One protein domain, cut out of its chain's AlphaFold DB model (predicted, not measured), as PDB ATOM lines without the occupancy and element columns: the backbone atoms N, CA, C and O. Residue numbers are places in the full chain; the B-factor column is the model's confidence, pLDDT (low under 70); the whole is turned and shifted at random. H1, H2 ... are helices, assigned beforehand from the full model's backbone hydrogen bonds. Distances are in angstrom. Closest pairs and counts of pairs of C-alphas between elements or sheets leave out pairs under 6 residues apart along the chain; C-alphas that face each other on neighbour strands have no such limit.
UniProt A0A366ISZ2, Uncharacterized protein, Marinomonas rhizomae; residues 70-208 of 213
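What this domain is: This is residues 70 to 208 of the 213 residues of an uncharacterized protein of Marinomonas rhizomae (UniProt A0A366ISZ2). A long helix, H4, is the spine of a rod, with shorter helices packed on its two halves: H3 and H6 on the half where H4 begins, H5 on the other. H1 packs on H5 and makes a three-helix bundle with H4 and H5, while short H2 is at that end of the rod. The printed part has 139 residues with six named helices, H1 to H6 in order, and no named strand; its class is all helix. It is loose, with a radius of gyration of the C-alphas of 19.1 A and spans of 67 by 27 by 19 A.

Where its parts are: H1, residues 71 to 85, begins at C-alpha (-39.546, 23.872, -35.232) and is 21.8 A long. H2 is residues 87 to 91, and H3, residues 104 to 118, is 22.0 A long. H4, residues 124 to 157, measures 47.5 A. H5, residues 165 to 182, measures 25.9 A. H6, residues 187 to 206, measures 28.6 A and ends at C-alpha (-62.739, 22.981, -5.401).

How they stand to each other: H4 is the hub. It forms helical hairpins with H3, at a shallow tilt of 26 degrees, closest C-alphas Val 113 and Val 131, 6.0 A, and with H5, at a steep tilt of 40 degrees, closest C-alphas Ala 144 and Ile 176, 5.5 A. H6 touches residues 126 to 133 of H4, opposite ways at a shallow 13 degrees; the closest C-alphas, of Ile 126 and Ile 197, are 7.0 A apart. H1 touches H5, with C-alphas of Leu 72 and Ser 173 closest at 7.4 A. H1 and H3 only just touch, only at their ends, with 3 pairs of C-alphas within 8 A, closest Ala 71 and Lys 105 at 6.2 A. H2 is close to but not clearly touching H4. H3 and H6 are apart. Every O i to N i+4 pair is within hydrogen-bond range in H1, H2, H4 and H6; H3 has 10 of 11 and H5 13 of 14.

The domain as a whole: The C-alphas farthest apart, of Thr 92 and Phe 208, are 68.2 A from each other. The printed part has no cut, and H2 to H3 is a long link of 12 residues. Mean pLDDT of the printed part is 93.4; no printed residue is under 70.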
ATOM      1  N   GLY A  70     -42.656  26.676 -36.069       89.31
ATOM      2  CA  GLY A  70     -41.535  26.676 -37.002       89.31
ATOM      3  C   GLY A  70     -40.467  25.617 -36.717       89.31
ATOM      4  O   GLY A  70     -39.489  25.571 -37.460       89.31
ATOM      5  N   ALA A  71     -40.612  24.770 -35.688       92.38
ATOM      6  CA  ALA A  71     -39.546  23.872 -35.232       92.38
ATOM      7  C   ALA A  71     -39.013  22.951 -36.340       92.38
ATOM      8  O   ALA A  71     -37.804  22.873 -36.541       92.38
ATOM      9  N   LEU A  72     -39.894  22.303 -37.112       93.25
ATOM     10  CA  LEU A  72     -39.463  21.452 -38.227       93.25
ATOM     11  C   LEU A  72     -38.762  22.265 -39.325       93.25
ATOM     12  O   LEU A  72     -37.779  21.806 -39.901       93.25
ATOM     13  N   THR A  73     -39.251  23.478 -39.597       93.25
ATOM     14  CA  THR A  73     -38.641  24.381 -40.583       93.25
ATOM     15  C   THR A  73     -37.205  24.710 -40.189       93.25
ATOM     16  O   THR A  73     -36.306  24.514 -40.997       93.25
ATOM     17  N   GLU A  74     -36.976  25.085 -38.926       94.81
ATOM     18  CA  GLU A  74     -35.639  25.377 -38.390       94.81
ATOM     19  C   GLU A  74     -34.673  24.192 -38.575       94.81
ATOM     20  O   GLU A  74     -33.500  24.367 -38.912       94.81
ATOM     21  N   VAL A  75     -35.155  22.967 -38.344       95.19
ATOM     22  CA  VAL A  75     -34.335  21.759 -38.494       95.19
ATOM     23  C   VAL A  75     -33.996  21.496 -39.958       95.19
ATOM     24  O   VAL A  75     -32.837  21.223 -40.276       95.19
ATOM     25  N   LEU A  76     -34.986  21.585 -40.846       94.88
ATOM     26  CA  LEU A  76     -34.788  21.333 -42.271       94.88
ATOM     27  C   LEU A  76     -33.896  22.388 -42.919       94.88
ATOM     28  O   LEU A  76     -33.000  22.009 -43.665       94.88
ATOM     29  N   GLU A  77     -34.051  23.667 -42.575       94.38
ATOM     30  CA  GLU A  77     -33.190  24.749 -43.068       94.38
ATOM     31  C   GLU A  77     -31.716  24.485 -42.745       94.38
ATOM     32  O   GLU A  77     -30.871  24.547 -43.636       94.38
ATOM     33  N   LYS A  78     -31.402  24.081 -41.506       94.81
ATOM     34  CA  LYS A  78     -30.030  23.721 -41.104       94.81
ATOM     35  C   LYS A  78     -29.485  22.527 -41.890       94.81
ATOM     36  O   LYS A  78     -28.306  22.496 -42.241       94.81
ATOM     37  N   ILE A  79     -30.331  21.534 -42.166       95.19
ATOM     38  CA  ILE A  79     -29.953  20.362 -42.963       95.19
ATOM     39  C   ILE A  79     -29.713  20.758 -44.418       95.19
ATOM     40  O   ILE A  79     -28.723  20.325 -45.003       95.19
ATOM     41  N   HIS A  80     -30.591  21.574 -45.000       94.69
ATOM     42  CA  HIS A  80     -30.487  22.045 -46.377       94.69
ATOM     43  C   HIS A  80     -29.268  22.940 -46.568       94.69
ATOM     44  O   HIS A  80     -28.522  22.735 -47.522       94.69
ATOM     45  N   GLU A  81     -29.007  23.862 -45.642       94.50
ATOM     46  CA  GLU A  81     -27.812  24.707 -45.646       94.50
ATOM     47  C   GLU A  81     -26.539  23.850 -45.636       94.50
ATOM     48  O   GLU A  81     -25.680  23.990 -46.513       94.50
ATOM     49  N   TYR A  82     -26.452  22.890 -44.708       94.94
ATOM     50  CA  TYR A  82     -25.324  21.963 -44.643       94.94
ATOM     51  C   TYR A  82     -25.190  21.124 -45.925       94.94
ATOM     52  O   TYR A  82     -24.085  20.964 -46.453       94.94
ATOM     53  N   ALA A  83     -26.306  20.608 -46.448       93.50
ATOM     54  CA  ALA A  83     -26.335  19.790 -47.654       93.50
ATOM     55  C   ALA A  83     -25.839  20.569 -48.878       93.50
ATOM     56  O   ALA A  83     -25.029  20.054 -49.649       93.50
ATOM     57  N   LEU A  84     -26.283  21.816 -49.047       93.19
ATOM     58  CA  LEU A  84     -25.883  22.679 -50.158       93.19
ATOM     59  C   LEU A  84     -24.394  23.031 -50.096       93.19
ATOM     60  O   LEU A  84     -23.708  22.939 -51.114       93.19
ATOM     61  N   GLN A  85     -23.878  23.360 -48.909       94.94
ATOM     62  CA  GLN A  85     -22.463  23.693 -48.711       94.94
ATOM     63  C   GLN A  85     -21.528  22.496 -48.943       94.94
ATOM     64  O   GLN A  85     -20.397  22.674 -49.387       94.94
ATOM     65  N   ASN A  86     -21.993  21.271 -48.671       94.88
ATOM     66  CA  ASN A  86     -21.161  20.062 -48.690       94.88
ATOM     67  C   ASN A  86     -21.598  19.046 -49.763       94.88
ATOM     68  O   ASN A  86     -21.224  17.875 -49.685       94.88
ATOM     69  N   LYS A  87     -22.366  19.462 -50.781       93.31
ATOM     70  CA  LYS A  87     -23.010  18.562 -51.758       93.31
ATOM     71  C   LYS A  87     -22.060  17.529 -52.362       93.31
ATOM     72  O   LYS A  87     -22.342  16.337 -52.320       93.31
ATOM     73  N   TYR A  88     -20.928  17.967 -52.913       93.81
ATOM     74  CA  TYR A  88     -19.963  17.056 -53.537       93.81
ATOM     75  C   TYR A  88     -19.381  16.048 -52.534       93.81
ATOM     76  O   TYR A  88     -19.236  14.867 -52.839       93.81
ATOM     77  N   GLU A  89     -19.070  16.496 -51.321       95.19
ATOM     78  CA  GLU A  89     -18.469  15.654 -50.285       95.19
ATOM     79  C   GLU A  89     -19.467  14.643 -49.716       95.19
ATOM     80  O   GLU A  89     -19.085  13.506 -49.454       95.19
ATOM     81  N   ILE A  90     -20.740  15.027 -49.599       93.88
ATOM     82  CA  ILE A  90     -21.842  14.139 -49.208       93.88
ATOM     83  C   ILE A  90     -22.051  13.049 -50.267       93.88
ATOM     84  O   ILE A  90     -22.060  11.866 -49.941       93.88
ATOM     85  N   LEU A  91     -22.139  13.426 -51.548       92.75
ATOM     86  CA  LEU A  91     -22.369  12.474 -52.644       92.75
ATOM     87  C   LEU A  91     -21.186  11.528 -52.890       92.75
ATOM     88  O   LEU A  91     -21.370  10.420 -53.384       92.75
ATOM     89  N   THR A  92     -19.966  11.960 -52.563       92.88
ATOM     90  CA  THR A  92     -18.758  11.125 -52.660       92.88
ATOM     91  C   THR A  92     -18.474  10.322 -51.388       92.88
ATOM     92  O   THR A  92     -17.482   9.598 -51.344       92.88
ATOM     93  N   GLY A  93     -19.313  10.451 -50.352       89.88
ATOM     94  CA  GLY A  93     -19.152   9.766 -49.067       89.88
ATOM     95  C   GLY A  93     -17.986  10.276 -48.211       89.88
ATOM     96  O   GLY A  93     -17.639   9.648 -47.215       89.88
ATOM     97  N   LYS A  94     -17.366  11.407 -48.578       91.50
ATOM     98  CA  LYS A  94     -16.287  12.048 -47.803       91.50
ATOM     99  C   LYS A  94     -16.809  12.748 -46.550       91.50
ATOM    100  O   LYS A  94     -16.084  12.860 -45.565       91.50
ATOM    101  N   LYS A  95     -18.053  13.227 -46.594       92.44
ATOM    102  CA  LYS A  95     -18.801  13.745 -45.446       92.44
ATOM    103  C   LYS A  95     -20.165  13.070 -45.372       92.44
ATOM    104  O   LYS A  95     -20.665  12.551 -46.363       92.44
ATOM    105  N   GLY A  96     -20.763  13.108 -44.191       89.88
ATOM    106  CA  GLY A  96     -22.121  12.645 -43.949       89.88
ATOM    107  C   GLY A  96     -22.826  13.571 -42.970       89.88
ATOM    108  O   GLY A  96     -22.212  14.462 -42.383       89.88
ATOM    109  N   PHE A  97     -24.123  13.356 -42.800       92.00
ATOM    110  CA  PHE A  97     -24.885  14.036 -41.762       92.00
ATOM    111  C   PHE A  97     -24.582  13.405 -40.399       92.00
ATOM    112  O   PHE A  97     -24.542  12.182 -40.271       92.00
ATOM    113  N   PHE A  98     -24.387  14.241 -39.379       85.56
ATOM    114  CA  PHE A  98     -24.145  13.796 -38.006       85.56
ATOM    115  C   PHE A  98     -25.280  14.275 -37.104       85.56
ATOM    116  O   PHE A  98     -25.263  15.394 -36.594       85.56
ATOM    117  N   GLY A  99     -26.267  13.401 -36.917       88.94
ATOM    118  CA  GLY A  99     -27.417  13.646 -36.055       88.94
ATOM    119  C   GLY A  99     -28.459  14.597 -36.646       88.94
ATOM    120  O   GLY A  99     -28.389  15.032 -37.799       88.94
ATOM    121  N   VAL A 100     -29.453  14.910 -35.816       92.12
ATOM    122  CA  VAL A 100     -30.567  15.798 -36.151       92.12
ATOM    123  C   VAL A 100     -30.425  17.091 -35.343       92.12
ATOM    124  O   VAL A 100     -30.298  17.017 -34.117       92.12
ATOM    125  N   PRO A 101     -30.431  18.275 -35.988       92.19
ATOM    126  CA  PRO A 101     -30.428  19.547 -35.278       92.19
ATOM    127  C   PRO A 101     -31.584  19.643 -34.278       92.19
ATOM    128  O   PRO A 101     -32.726  19.354 -34.615       92.19
ATOM    129  N   LEU A 102     -31.288  20.084 -33.054       91.75
ATOM    130  CA  LEU A 102     -32.300  20.280 -32.018       91.75
ATOM    131  C   LEU A 102     -32.930  21.683 -32.154       91.75
ATOM    132  O   LEU A 102     -32.196  22.668 -31.965       91.75
ATOM    133  N   PRO A 103     -34.239  21.801 -32.454       94.19
ATOM    134  CA  PRO A 103     -34.895  23.095 -32.626       94.19
ATOM    135  C   PRO A 103     -35.041  23.847 -31.302       94.19
ATOM    136  O   PRO A 103     -35.050  23.255 -30.216       94.19
ATOM    137  N   LYS A 104     -35.188  25.173 -31.385       92.81
ATOM    138  CA  LYS A 104     -35.307  26.061 -30.220       92.81
ATOM    139  C   LYS A 104     -36.479  25.670 -29.313       92.81
ATOM    140  O   LYS A 104     -36.272  25.507 -28.112       92.81
ATOM    141  N   LYS A 105     -37.658  25.421 -29.892       91.00
ATOM    142  CA  LYS A 105     -38.875  25.040 -29.152       91.00
ATOM    143  C   LYS A 105     -38.680  23.770 -28.316       91.00
ATOM    144  O   LYS A 105     -39.155  23.684 -27.188       91.00
ATOM    145  N   GLN A 106     -37.919  22.794 -28.822       92.38
ATOM    146  CA  GLN A 106     -37.633  21.566 -28.074       92.38
ATOM    147  C   GLN A 106     -36.709  21.829 -26.877       92.38
ATOM    148  O   GLN A 106     -36.939  21.283 -25.802       92.38
ATOM    149  N   LYS A 107     -35.714  22.717 -27.016       93.88
ATOM    150  CA  LYS A 107     -34.863  23.148 -25.888       93.88
ATOM    151  C   LYS A 107     -35.663  23.893 -24.821       93.88
ATOM    152  O   LYS A 107     -35.457  23.657 -23.633       93.88
ATOM    153  N   GLU A 108     -36.566  24.775 -25.244       92.94
ATOM    154  CA  GLU A 108     -37.465  25.512 -24.349       92.94
ATOM    155  C   GLU A 108     -38.370  24.546 -23.568       92.94
ATOM    156  O   GLU A 108     -38.474  24.654 -22.347       92.94
ATOM    157  N   MET A 109     -38.928  23.531 -24.236       92.81
ATOM    158  CA  MET A 109     -39.740  22.496 -23.591       92.81
ATOM    159  C   MET A 109     -38.927  21.627 -22.619       92.81
ATOM    160  O   MET A 109     -39.387  21.377 -21.508       92.81
ATOM    161  N   MET A 110     -37.699  21.223 -22.970       94.88
ATOM    162  CA  MET A 110     -36.803  20.517 -22.038       94.88
ATOM    163  C   MET A 110     -36.532  21.354 -20.778       94.88
ATOM    164  O   MET A 110     -36.631  20.849 -19.663       94.88
ATOM    165  N   ALA A 111     -36.244  22.650 -20.939       94.62
ATOM    166  CA  ALA A 111     -36.023  23.554 -19.812       94.62
ATOM    167  C   ALA A 111     -37.286  23.736 -18.950       94.62
ATOM    168  O   ALA A 111     -37.196  23.766 -17.720       94.62
ATOM    169  N   MET A 112     -38.465  23.825 -19.578       93.69
ATOM    170  CA  MET A 112     -39.752  23.881 -18.880       93.69
ATOM    171  C   MET A 112     -39.970  22.630 -18.028       93.69
ATOM    172  O   MET A 112     -40.319  22.748 -16.855       93.69
ATOM    173  N   VAL A 113     -39.723  21.441 -18.581       95.56
ATOM    174  CA  VAL A 113     -39.876  20.175 -17.857       95.56
ATOM    175  C   VAL A 113     -38.952  20.104 -16.640       95.56
ATOM    176  O   VAL A 113     -39.414  19.775 -15.547       95.56
ATOM    177  N   GLU A 114     -37.679  20.473 -16.781       95.12
ATOM    178  CA  GLU A 114     -36.733  20.489 -15.655       95.12
ATOM    179  C   GLU A 114     -37.148  21.478 -14.555       95.12
ATOM    180  O   GLU A 114     -37.078  21.170 -13.361       95.12
ATOM    181  N   LYS A 115     -37.672  22.646 -14.944       94.62
ATOM    182  CA  LYS A 115     -38.246  23.607 -13.995       94.62
ATOM    183  C   LYS A 115     -39.457  23.015 -13.269       94.62
ATOM    184  O   LYS A 115     -39.558  23.140 -12.051       94.62
ATOM    185  N   LEU A 116     -40.358  22.344 -13.987       95.38
ATOM    186  CA  LEU A 116     -41.562  21.744 -13.407       95.38
ATOM    187  C   LEU A 116     -41.242  20.618 -12.426       95.38
ATOM    188  O   LEU A 116     -41.890  20.545 -11.386       95.38
ATOM    189  N   LYS A 117     -40.231  19.783 -12.706       94.06
ATOM    190  CA  LYS A 117     -39.788  18.692 -11.814       94.06
ATOM    191  C   LYS A 117     -39.434  19.180 -10.407       94.06
ATOM    192  O   LYS A 117     -39.604  18.433  -9.445       94.06
ATOM    193  N   THR A 118     -38.972  20.423 -10.283       92.38
ATOM    194  CA  THR A 118     -38.485  21.007  -9.025       92.38
ATOM    195  C   THR A 118     -39.390  22.103  -8.453       92.38
ATOM    196  O   THR A 118     -39.074  22.648  -7.398       92.38
ATOM    197  N   ASP A 119     -40.523  22.412  -9.095       93.81
ATOM    198  CA  ASP A 119     -41.415  23.497  -8.669       93.81
ATOM    199  C   ASP A 119     -42.139  23.140  -7.346       93.81
ATOM    200  O   ASP A 119     -42.941  22.192  -7.309       93.81
ATOM    201  N   PRO A 120     -41.882  23.882  -6.246       92.06
ATOM    202  CA  PRO A 120     -42.469  23.602  -4.936       92.06
ATOM    203  C   PRO A 120     -43.920  24.091  -4.803       92.06
ATOM    204  O   PRO A 120     -44.577  23.792  -3.802       92.06
ATOM    205  N   PHE A 121     -44.419  24.856  -5.779       94.94
ATOM    206  CA  PHE A 121     -45.762  25.438  -5.770       94.94
ATOM    207  C   PHE A 121     -46.749  24.680  -6.663       94.94
ATOM    208  O   PHE A 121     -47.880  25.125  -6.838       94.94
ATOM    209  N   ILE A 122     -46.355  23.520  -7.195       95.12
ATOM    210  CA  ILE A 122     -47.243  22.627  -7.941       95.12
ATOM    211  C   ILE A 122     -47.473  21.359  -7.107       95.12
ATOM    212  O   ILE A 122     -46.505  20.668  -6.772       95.12
ATOM    213  N   PRO A 123     -48.733  21.003  -6.783       94.44
ATOM    214  CA  PRO A 123     -49.048  19.755  -6.103       94.44
ATOM    215  C   PRO A 123     -48.514  18.549  -6.876       94.44
ATOM    216  O   PRO A 123     -48.678  18.457  -8.093       94.44
ATOM    217  N   GLU A 124     -47.922  17.596  -6.158       93.81
ATOM    218  CA  GLU A 124     -47.196  16.462  -6.740       93.81
ATOM    219  C   GLU A 124     -48.006  15.689  -7.787       93.81
ATOM    220  O   GLU A 124     -47.499  15.398  -8.866       93.81
ATOM    221  N   LYS A 125     -49.289  15.420  -7.514       94.00
ATOM    222  CA  LYS A 125     -50.178  14.720  -8.451       94.00
ATOM    223  C   LYS A 125     -50.285  15.444  -9.801       94.00
ATOM    224  O   LYS A 125     -50.216  14.805 -10.848       94.00
ATOM    225  N   ILE A 126     -50.452  16.768  -9.773       96.06
ATOM    226  CA  ILE A 126     -50.572  17.607 -10.974       96.06
ATOM    227  C   ILE A 126     -49.211  17.689 -11.670       96.06
ATOM    228  O   ILE A 126     -49.124  17.444 -12.872       96.06
ATOM    229  N   ARG A 127     -48.142  17.949 -10.905       96.62
ATOM    230  CA  ARG A 127     -46.764  18.011 -11.407       96.62
ATOM    231  C   ARG A 127     -46.382  16.739 -12.157       96.62
ATOM    232  O   ARG A 127     -45.939  16.827 -13.295       96.62
ATOM    233  N   ASN A 128     -46.599  15.569 -11.558       96.00
ATOM    234  CA  ASN A 128     -46.229  14.286 -12.153       96.00
ATOM    235  C   ASN A 128     -47.004  14.021 -13.452       96.00
ATOM    236  O   ASN A 128     -46.414  13.542 -14.417       96.00
ATOM    237  N   LYS A 129     -48.297  14.380 -13.511       96.00
ATOM    238  CA  LYS A 129     -49.104  14.236 -14.734       96.00
ATOM    239  C   LYS A 129     -48.573  15.121 -15.869       96.00
ATOM    240  O   LYS A 129     -48.442  14.647 -16.993       96.00
ATOM    241  N   ILE A 130     -48.231  16.376 -15.569       96.50
ATOM    242  CA  ILE A 130     -47.686  17.318 -16.558       96.50
ATOM    243  C   ILE A 130     -46.303  16.868 -17.031       96.50
ATOM    244  O   ILE A 130     -46.071  16.776 -18.232       96.50
ATOM    245  N   VAL A 131     -45.396  16.568 -16.097       97.00
ATOM    246  CA  VAL A 131     -44.030  16.129 -16.415       97.00
ATOM    247  C   VAL A 131     -44.065  14.866 -17.268       97.00
ATOM    248  O   VAL A 131     -43.412  14.839 -18.302       97.00
ATOM    249  N   SER A 132     -44.882  13.872 -16.903       96.31
ATOM    250  CA  SER A 132     -45.024  12.638 -17.684       96.31
ATOM    251  C   SER A 132     -45.479  12.909 -19.119       96.31
ATOM    252  O   SER A 132     -44.881  12.377 -20.047       96.31
ATOM    253  N   LEU A 133     -46.503  13.749 -19.308       96.12
ATOM    254  CA  LEU A 133     -47.018  14.089 -20.637       96.12
ATOM    255  C   LEU A 133     -45.963  14.805 -21.494       96.12
ATOM    256  O   LEU A 133     -45.787  14.491 -22.671       96.12
ATOM    257  N   LEU A 134     -45.264  15.783 -20.911       95.69
ATOM    258  CA  LEU A 134     -44.258  16.565 -21.626       95.69
ATOM    259  C   LEU A 134     -42.994  15.746 -21.925       95.69
ATOM    260  O   LEU A 134     -42.469  15.851 -23.031       95.69
ATOM    261  N   ASP A 135     -42.534  14.904 -20.995       95.75
ATOM    262  CA  ASP A 135     -41.409  13.985 -21.218       95.75
ATOM    263  C   ASP A 135     -41.744  12.968 -22.321       95.75
ATOM    264  O   ASP A 135     -40.944  12.748 -23.233       95.75
ATOM    265  N   GLU A 136     -42.944  12.378 -22.298       95.81
ATOM    266  CA  GLU A 136     -43.397  11.445 -23.334       95.81
ATOM    267  C   GLU A 136     -43.449  12.114 -24.712       95.81
ATOM    268  O   GLU A 136     -42.969  11.553 -25.706       95.81
ATOM    269  N   ARG A 137     -43.955  13.351 -24.772       95.12
ATOM    270  CA  ARG A 137     -43.967  14.153 -25.995       95.12
ATOM    271  C   ARG A 137     -42.560  14.473 -26.493       95.12
ATOM    272  O   ARG A 137     -42.309  14.333 -27.692       95.12
ATOM    273  N   LEU A 138     -41.656  14.903 -25.612       95.31
ATOM    274  CA  LEU A 138     -40.269  15.230 -25.953       95.31
ATOM    275  C   LEU A 138     -39.546  14.023 -26.545       95.31
ATOM    276  O   LEU A 138     -38.970  14.127 -27.630       95.31
ATOM    277  N   ASN A 139     -39.621  12.882 -25.859       94.81
ATOM    278  CA  ASN A 139     -38.985  11.641 -26.287       94.81
ATOM    279  C   ASN A 139     -39.572  11.159 -27.617       94.81
ATOM    280  O   ASN A 139     -38.838  10.834 -28.546       94.81
ATOM    281  N   SER A 140     -40.896  11.203 -27.759       95.44
ATOM    282  CA  SER A 140     -41.558  10.765 -28.987       95.44
ATOM    283  C   SER A 140     -41.262  11.662 -30.181       95.44
ATOM    284  O   SER A 140     -41.049  11.149 -31.277       95.44
ATOM    285  N   THR A 141     -41.191  12.977 -29.963       94.25
ATOM    286  CA  THR A 141     -40.796  13.940 -31.001       94.25
ATOM    287  C   THR A 141     -39.355  13.691 -31.425       94.25
ATOM    288  O   THR A 141     -39.067  13.649 -32.619       94.25
ATOM    289  N   PHE A 142     -38.455  13.477 -30.460       93.81
ATOM    290  CA  PHE A 142     -37.060  13.155 -30.739       93.81
ATOM    291  C   PHE A 142     -36.931  11.867 -31.562       93.81
ATOM    292  O   PHE A 142     -36.259  11.877 -32.590       93.81
ATOM    293  N   ASP A 143     -37.626  10.796 -31.175       93.81
ATOM    294  CA  ASP A 143     -37.643   9.535 -31.923       93.81
ATOM    295  C   ASP A 143     -38.170   9.722 -33.351       93.81
ATOM    296  O   ASP A 143     -37.549   9.262 -34.308       93.81
ATOM    297  N   ALA A 144     -39.302  10.419 -33.507       95.94
ATOM    298  CA  ALA A 144     -39.899  10.684 -34.814       95.94
ATOM    299  C   ALA A 144     -38.929  11.465 -35.711       95.94
ATOM    300  O   ALA A 144     -38.760  11.139 -36.886       95.94
ATOM    301  N   TYR A 145     -38.234  12.450 -35.140       95.56
ATOM    302  CA  TYR A 145     -37.216  13.219 -35.841       95.56
ATOM    303  C   TYR A 145     -36.046  12.326 -36.254       95.56
ATOM    304  O   TYR A 145     -35.679  12.328 -37.423       95.56
ATOM    305  N   GLN A 146     -35.492  11.516 -35.350       94.38
ATOM    306  CA  GLN A 146     -34.387  10.606 -35.675       94.38
ATOM    307  C   GLN A 146     -34.746   9.636 -36.806       94.38
ATOM    308  O   GLN A 146     -33.936   9.420 -37.706       94.38
ATOM    309  N   VAL A 147     -35.964   9.089 -36.798       95.56
ATOM    310  CA  VAL A 147     -36.432   8.160 -37.834       95.56
ATOM    311  C   VAL A 147     -36.619   8.876 -39.171       95.56
ATOM    312  O   VAL A 147     -35.976   8.517 -40.158       95.56
ATOM    313  N   VAL A 148     -37.473   9.900 -39.215       96.75
ATOM    314  CA  VAL A 148     -37.888  10.529 -40.478       96.75
ATOM    315  C   VAL A 148     -36.759  11.366 -41.070       96.75
ATOM    316  O   VAL A 148     -36.455  11.268 -42.260       96.75
ATOM    317  N   ILE A 149     -36.098  12.176 -40.242       96.50
ATOM    318  CA  ILE A 149     -35.011  13.045 -40.697       96.50
ATOM    319  C   ILE A 149     -33.757  12.223 -40.974       96.50
ATOM    320  O   ILE A 149     -33.065  12.499 -41.952       96.50
ATOM    321  N   GLY A 150     -33.483  11.183 -40.182       95.25
ATOM    322  CA  GLY A 150     -32.388  10.258 -40.464       95.25
ATOM    323  C   GLY A 150     -32.553   9.583 -41.826       95.25
ATOM    324  O   GLY A 150     -31.600   9.522 -42.602       95.25
ATOM    325  N   GLU A 151     -33.765   9.141 -42.172       95.50
ATOM    326  CA  GLU A 151     -34.034   8.583 -43.499       95.50
ATOM    327  C   GLU A 151     -33.907   9.639 -44.602       95.50
ATOM    328  O   GLU A 151     -33.270   9.402 -45.629       95.50
ATOM    329  N   TYR A 152     -34.410  10.851 -44.369       95.94
ATOM    330  CA  TYR A 152     -34.234  11.961 -45.303       95.94
ATOM    331  C   TYR A 152     -32.755  12.295 -45.569       95.94
ATOM    332  O   TYR A 152     -32.355  12.498 -46.717       95.94
ATOM    333  N   GLN A 153     -31.912  12.293 -44.536       95.44
ATOM    334  CA  GLN A 153     -30.468  12.499 -44.662       95.44
ATOM    335  C   GLN A 153     -29.783  11.376 -45.463       95.44
ATOM    336  O   GLN A 153     -28.869  11.652 -46.249       95.44
ATOM    337  N   LYS A 154     -30.229  10.116 -45.326       94.50
ATOM    338  CA  LYS A 154     -29.744   9.000 -46.162       94.50
ATOM    339  C   LYS A 154     -30.137   9.178 -47.626       94.50
ATOM    340  O   LYS A 154     -29.299   8.983 -48.501       94.50
ATOM    341  N   GLU A 155     -31.374   9.595 -47.892       94.38
ATOM    342  CA  GLU A 155     -31.858   9.898 -49.244       94.38
ATOM    343  C   GLU A 155     -31.010  10.990 -49.912       94.38
ATOM    344  O   GLU A 155     -30.565  10.819 -51.050       94.38
ATOM    345  N   LEU A 156     -30.707  12.072 -49.182       94.12
ATOM    346  CA  LEU A 156     -29.797  13.121 -49.651       94.12
ATOM    347  C   LEU A 156     -28.396  12.564 -49.932       94.12
ATOM    348  O   LEU A 156     -27.823  12.832 -50.988       94.12
ATOM    349  N   SER A 157     -27.861  11.738 -49.033       93.81
ATOM    350  CA  SER A 157     -26.547  11.105 -49.210       93.81
ATOM    351  C   SER A 157     -26.496  10.186 -50.440       93.81
ATOM    352  O   SER A 157     -25.474  10.108 -51.112       93.81
ATOM    353  N   ALA A 158     -27.621   9.558 -50.796       93.56
ATOM    354  CA  ALA A 158     -27.774   8.733 -51.992       93.56
ATOM    355  C   ALA A 158     -28.021   9.538 -53.287       93.56
ATOM    356  O   ALA A 158     -28.280   8.948 -54.337       93.56
ATOM    357  N   GLY A 159     -27.987  10.874 -53.238       91.50
ATOM    358  CA  GLY A 159     -28.249  11.721 -54.405       91.50
ATOM    359  C   GLY A 159     -29.727  11.911 -54.744       91.50
ATOM    360  O   GLY A 159     -30.038  12.470 -55.795       91.50
ATOM    361  N   ARG A 160     -30.648  11.505 -53.863       90.81
ATOM    362  CA  ARG A 160     -32.100  11.674 -54.031       90.81
ATOM    363  C   ARG A 160     -32.601  12.922 -53.297       90.81
ATOM    364  O   ARG A 160     -31.910  13.478 -52.452       90.81
ATOM    365  N   LYS A 161     -33.802  13.399 -53.648       87.56
ATOM    366  CA  LYS A 161     -34.516  14.515 -52.981       87.56
ATOM    367  C   LYS A 161     -33.824  15.900 -52.973       87.56
ATOM    368  O   LYS A 161     -34.290  16.804 -52.286       87.56
ATOM    369  N   TRP A 162     -32.773  16.113 -53.772       88.75
ATOM    370  CA  TRP A 162     -32.033  17.391 -53.851       88.75
ATOM    371  C   TRP A 162     -32.780  18.545 -54.534       88.75
ATOM    372  O   TRP A 162     -32.457  19.700 -54.286       88.75
ATOM    373  N   ASN A 163     -33.738  18.250 -55.416       80.62
ATOM    374  CA  ASN A 163     -34.358  19.258 -56.289       80.62
ATOM    375  C   ASN A 163     -35.705  19.785 -55.762       80.62
ATOM    376  O   ASN A 163     -36.327  20.616 -56.414       80.62
ATOM    377  N   THR A 164     -36.172  19.286 -54.615       82.56
ATOM    378  CA  THR A 164     -37.558  19.454 -54.142       82.56
ATOM    379  C   THR A 164     -37.621  19.722 -52.634       82.56
ATOM    380  O   THR A 164     -38.440  19.150 -51.921       82.56
ATOM    381  N   PHE A 165     -36.726  20.565 -52.104       86.31
ATOM    382  CA  PHE A 165     -36.630  20.847 -50.661       86.31
ATOM    383  C   PHE A 165     -37.947  21.309 -50.025       86.31
ATOM    384  O   PHE A 165     -38.310  20.788 -48.972       86.31
ATOM    385  N   GLU A 166     -38.696  22.185 -50.696       82.12
ATOM    386  CA  GLU A 166     -40.014  22.629 -50.221       82.12
ATOM    387  C   GLU A 166     -41.049  21.499 -50.205       82.12
ATOM    388  O   GLU A 166     -41.779  21.327 -49.232       82.12
ATOM    389  N   GLU A 167     -41.093  20.663 -51.242       85.12
ATOM    390  CA  GLU A 167     -42.032  19.535 -51.283       85.12
ATOM    391  C   GLU A 167     -41.680  18.486 -50.219       85.12
ATOM    392  O   GLU A 167     -42.565  17.955 -49.547       85.12
ATOM    393  N   ASN A 168     -40.382  18.233 -50.007       89.12
ATOM    394  CA  ASN A 168     -39.893  17.299 -48.994       89.12
ATOM    395  C   ASN A 168     -40.370  17.680 -47.589       89.12
ATOM    396  O   ASN A 168     -40.664  16.788 -46.796       89.12
ATOM    397  N   LYS A 169     -40.470  18.980 -47.282       91.06
ATOM    398  CA  LYS A 169     -40.938  19.473 -45.982       91.06
ATOM    399  C   LYS A 169     -42.334  18.957 -45.649       91.06
ATOM    400  O   LYS A 169     -42.550  18.483 -44.536       91.06
ATOM    401  N   SER A 170     -43.255  19.000 -46.609       89.94
ATOM    402  CA  SER A 170     -44.631  18.527 -46.419       89.94
ATOM    403  C   SER A 170     -44.685  17.023 -46.154       89.94
ATOM    404  O   SER A 170     -45.364  16.590 -45.227       89.94
ATOM    405  N   PHE A 171     -43.924  16.223 -46.910       92.31
ATOM    406  CA  PHE A 171     -43.851  14.773 -46.689       92.31
ATOM    407  C   PHE A 171     -43.253  14.433 -45.321       92.31
ATOM    408  O   PHE A 171     -43.855  13.682 -44.563       92.31
ATOM    409  N   ILE A 172     -42.132  15.065 -44.963       94.81
ATOM    410  CA  ILE A 172     -41.474  14.875 -43.664       94.81
ATOM    411  C   ILE A 172     -42.413  15.266 -42.516       94.81
ATOM    412  O   ILE A 172     -42.503  14.551 -41.521       94.81
ATOM    413  N   SER A 173     -43.135  16.381 -42.654       93.69
ATOM    414  CA  SER A 173     -44.119  16.815 -41.660       93.69
ATOM    415  C   SER A 173     -45.219  15.773 -41.468       93.69
ATOM    416  O   SER A 173     -45.566  15.458 -40.332       93.69
ATOM    417  N   ASN A 174     -45.755  15.223 -42.558       93.62
ATOM    418  CA  ASN A 174     -46.805  14.209 -42.497       93.62
ATOM    419  C   ASN A 174     -46.306  12.912 -41.846       93.62
ATOM    420  O   ASN A 174     -47.005  12.358 -40.998       93.62
ATOM    421  N   ASP A 175     -45.093  12.467 -42.179       95.81
ATOM    422  CA  ASP A 175     -44.492  11.262 -41.598       95.81
ATOM    423  C   ASP A 175     -44.277  11.419 -40.084       95.81
ATOM    424  O   ASP A 175     -44.626  10.532 -39.302       95.81
ATOM    425  N   ILE A 176     -43.774  12.580 -39.645       95.44
ATOM    426  CA  ILE A 176     -43.615  12.897 -38.218       95.44
ATOM    427  C   ILE A 176     -44.975  12.893 -37.514       95.44
ATOM    428  O   ILE A 176     -45.116  12.273 -36.461       95.44
ATOM    429  N   VAL A 177     -45.982  13.562 -38.086       93.69
ATOM    430  CA  VAL A 177     -47.336  13.606 -37.515       93.69
ATOM    431  C   VAL A 177     -47.939  12.204 -37.418       93.69
ATOM    432  O   VAL A 177     -48.568  11.897 -36.406       93.69
ATOM    433  N   SER A 178     -47.710  11.342 -38.412       95.25
ATOM    434  CA  SER A 178     -48.159   9.947 -38.387       95.25
ATOM    435  C   SER A 178     -47.543   9.186 -37.212       95.25
ATOM    436  O   SER A 178     -48.278   8.632 -36.400       95.25
ATOM    437  N   ILE A 179     -46.215   9.235 -37.054       95.19
ATOM    438  CA  ILE A 179     -45.514   8.562 -35.946       95.19
ATOM    439  C   ILE A 179     -46.000   9.083 -34.589       95.19
ATOM    440  O   ILE A 179     -46.223   8.306 -33.659       95.19
ATOM    441  N   MET A 180     -46.179  10.400 -34.460       95.38
ATOM    442  CA  MET A 180     -46.692  11.005 -33.230       95.38
ATOM    443  C   MET A 180     -48.127  10.554 -32.939       95.38
ATOM    444  O   MET A 180     -48.461  10.271 -31.789       95.38
ATOM    445  N   SER A 181     -48.969  10.441 -33.966       93.81
ATOM    446  CA  SER A 181     -50.342   9.959 -33.829       93.81
ATOM    447  C   SER A 181     -50.403   8.491 -33.400       93.81
ATOM    448  O   SER A 181     -51.204   8.162 -32.526       93.81
ATOM    449  N   ASP A 182     -49.540   7.630 -33.944       94.31
ATOM    450  CA  ASP A 182     -49.465   6.206 -33.578       94.31
ATOM    451  C   ASP A 182     -49.053   6.004 -32.114       94.31
ATOM    452  O   ASP A 182     -49.474   5.047 -31.463       94.31
ATOM    453  N   LYS A 183     -48.283   6.949 -31.564       92.75
ATOM    454  CA  LYS A 183     -47.930   7.011 -30.138       92.75
ATOM    455  C   LYS A 183     -49.005   7.675 -29.264       92.75
ATOM    456  O   LYS A 183     -48.780   7.879 -28.080       92.75
ATOM    457  N   GLY A 184     -50.165   8.036 -29.817       93.00
ATOM    458  CA  GLY A 184     -51.242   8.700 -29.074       93.00
ATOM    459  C   GLY A 184     -50.988  10.182 -28.774       93.00
ATOM    460  O   GLY A 184     -51.703  10.767 -27.965       93.00
ATOM    461  N   LEU A 185     -50.015  10.810 -29.440       94.44
ATOM    462  CA  LEU A 185     -49.580  12.196 -29.223       94.44
ATOM    463  C   LEU A 185     -49.971  13.115 -30.388       94.44
ATOM    464  O   LEU A 185     -49.264  14.068 -30.720       94.44
ATOM    465  N   SER A 186     -51.100  12.826 -31.036       93.94
ATOM    466  CA  SER A 186     -51.685  13.740 -32.016       93.94
ATOM    467  C   SER A 186     -52.142  15.037 -31.339       93.94
ATOM    468  O   SER A 186     -52.457  15.053 -30.148       93.94
ATOM    469  N   ILE A 187     -52.219  16.136 -32.096       93.62
ATOM    470  CA  ILE A 187     -52.650  17.441 -31.563       93.62
ATOM    471  C   ILE A 187     -53.981  17.354 -30.787       93.62
ATOM    472  O   ILE A 187     -54.020  17.847 -29.660       93.62
ATOM    473  N   PRO A 188     -55.040  16.675 -31.283       94.88
ATOM    474  CA  PRO A 188     -56.280  16.530 -30.518       94.88
ATOM    475  C   PRO A 188     -56.100  15.764 -29.202       94.88
ATOM    476  O   PRO A 188     -56.719  16.110 -28.199       94.88
ATOM    477  N   LYS A 189     -55.238  14.738 -29.183       95.88
ATOM    478  CA  LYS A 189     -54.963  13.943 -27.979       95.88
ATOM    479  C   LYS A 189     -54.166  14.726 -26.944       95.88
ATOM    480  O   LYS A 189     -54.473  14.656 -25.758       95.88
ATOM    481  N   LEU A 190     -53.198  15.525 -27.387       96.00
ATOM    482  CA  LEU A 190     -52.480  16.452 -26.517       96.00
ATOM    483  C   LEU A 190     -53.431  17.502 -25.929       96.00
ATOM    484  O   LEU A 190     -53.387  17.756 -24.728       96.00
ATOM    485  N   GLN A 191     -54.334  18.054 -26.743       96.25
ATOM    486  CA  GLN A 191     -55.341  19.010 -26.281       96.25
ATOM    487  C   GLN A 191     -56.263  18.399 -25.215       96.25
ATOM    488  O   GLN A 191     -56.539  19.036 -24.198       96.25
ATOM    489  N   GLU A 192     -56.713  17.159 -25.426       96.75
ATOM    490  CA  GLU A 192     -57.509  16.389 -24.464       96.75
ATOM    491  C   GLU A 192     -56.738  16.173 -23.150       96.75
ATOM    492  O   GLU A 192     -57.243  16.500 -22.076       96.75
ATOM    493  N   ALA A 193     -55.479  15.733 -23.224       96.56
ATOM    494  CA  ALA A 193     -54.635  15.518 -22.051       96.56
ATOM    495  C   ALA A 193     -54.396  16.810 -21.243       96.56
ATOM    496  O   ALA A 193     -54.468  16.800 -20.008       96.56
ATOM    497  N   ILE A 194     -54.165  17.940 -21.920       96.50
ATOM    498  CA  ILE A 194     -54.052  19.252 -21.268       96.50
ATOM    499  C   ILE A 194     -55.385  19.681 -20.652       96.50
ATOM    500  O   ILE A 194     -55.406  20.184 -19.527       96.50
ATOM    501  N   HIS A 195     -56.508  19.454 -21.335       96.50
ATOM    502  CA  HIS A 195     -57.825  19.737 -20.773       96.50
ATOM    503  C   HIS A 195     -58.065  18.952 -19.474       96.50
ATOM    504  O   HIS A 195     -58.489  19.532 -18.474       96.50
ATOM    505  N   GLU A 196     -57.708  17.668 -19.429       96.69
ATOM    506  CA  GLU A 196     -57.797  16.877 -18.201       96.69
ATOM    507  C   GLU A 196     -56.914  17.416 -17.069       96.69
ATOM    508  O   GLU A 196     -57.313  17.378 -15.906       96.69
ATOM    509  N   ILE A 197     -55.710  17.907 -17.378       96.56
ATOM    510  CA  ILE A 197     -54.837  18.551 -16.386       96.56
ATOM    511  C   ILE A 197     -55.520  19.801 -15.817       96.56
ATOM    512  O   ILE A 197     -55.539  19.984 -14.599       96.56
ATOM    513  N   ARG A 198     -56.145  20.627 -16.666       95.62
ATOM    514  CA  ARG A 198     -56.900  21.811 -16.222       95.62
ATOM    515  C   ARG A 198     -58.087  21.434 -15.334       95.62
ATOM    516  O   ARG A 198     -58.323  22.102 -14.331       95.62
ATOM    517  N   LEU A 199     -58.784  20.337 -15.637       95.75
ATOM    518  CA  LEU A 199     -59.843  19.807 -14.772       95.75
ATOM    519  C   LEU A 199     -59.303  19.320 -13.420       95.75
ATOM    520  O   LEU A 199     -59.946  19.530 -12.396       95.75
ATOM    521  N   GLU A 200     -58.127  18.694 -13.377       95.31
ATOM    522  CA  GLU A 200     -57.488  18.317 -12.108       95.31
ATOM    523  C   GLU A 200     -57.071  19.547 -11.283       95.31
ATOM    524  O   GLU A 200     -57.240  19.542 -10.064       95.31
ATOM    525  N   ILE A 201     -56.607  20.623 -11.929       95.00
ATOM    526  CA  ILE A 201     -56.353  21.916 -11.272       95.00
ATOM    527  C   ILE A 201     -57.657  22.498 -10.708       95.00
ATOM    528  O   ILE A 201     -57.697  22.917  -9.552       95.00
ATOM    529  N   GLN A 202     -58.747  22.461 -11.474       93.44
ATOM    530  CA  GLN A 202     -60.053  22.908 -10.992       93.44
ATOM    531  C   GLN A 202     -60.515  22.094  -9.776       93.44
ATOM    532  O   GLN A 202     -60.918  22.674  -8.770       93.44
ATOM    533  N   LYS A 203     -60.412  20.759  -9.822       92.75
ATOM    534  CA  LYS A 203     -60.731  19.893  -8.673       92.75
ATOM    535  C   LYS A 203     -59.872  20.227  -7.456       92.75
ATOM    536  O   LYS A 203     -60.374  20.212  -6.333       92.75
ATOM    537  N   TYR A 204     -58.595  20.549  -7.667       92.12
ATOM    538  CA  TYR A 204     -57.716  21.006  -6.597       92.12
ATOM    539  C   TYR A 204     -58.252  22.294  -5.958       92.12
ATOM    540  O   TYR A 204     -58.366  22.346  -4.737       92.12
ATOM    541  N   TYR A 205     -58.685  23.284  -6.743       89.81
ATOM    542  CA  TYR A 205     -59.309  24.504  -6.209       89.81
ATOM    543  C   TYR A 205     -60.611  24.214  -5.457       89.81
ATOM    544  O   TYR A 205     -60.821  24.725  -4.357       89.81
ATOM    545  N   GLU A 206     -61.465  23.357  -6.015       88.00
ATOM    546  CA  GLU A 206     -62.739  22.981  -5.401       88.00
ATOM    547  C   GLU A 206     -62.565  22.241  -4.070       88.00
ATOM    548  O   GLU A 206     -63.417  22.379  -3.196       88.00
ATOM    549  N   SER A 207     -61.448  21.535  -3.864       86.44
ATOM    550  CA  SER A 207     -61.166  20.836  -2.601       86.44
ATOM    551  C   SER A 207     -61.055  21.767  -1.384       86.44
ATOM    552  O   SER A 207     -61.272  21.329  -0.255       86.44
ATOM    553  N   PHE A 208     -60.785  23.058  -1.604       83.19
ATOM    554  CA  PHE A 208     -60.729  24.080  -0.553       83.19
ATOM    555  C   PHE A 208     -62.040  24.859  -0.397       83.19
ATOM    556  O   PHE A 208     -62.144  25.716   0.483       83.19
TER     557      PHE A 208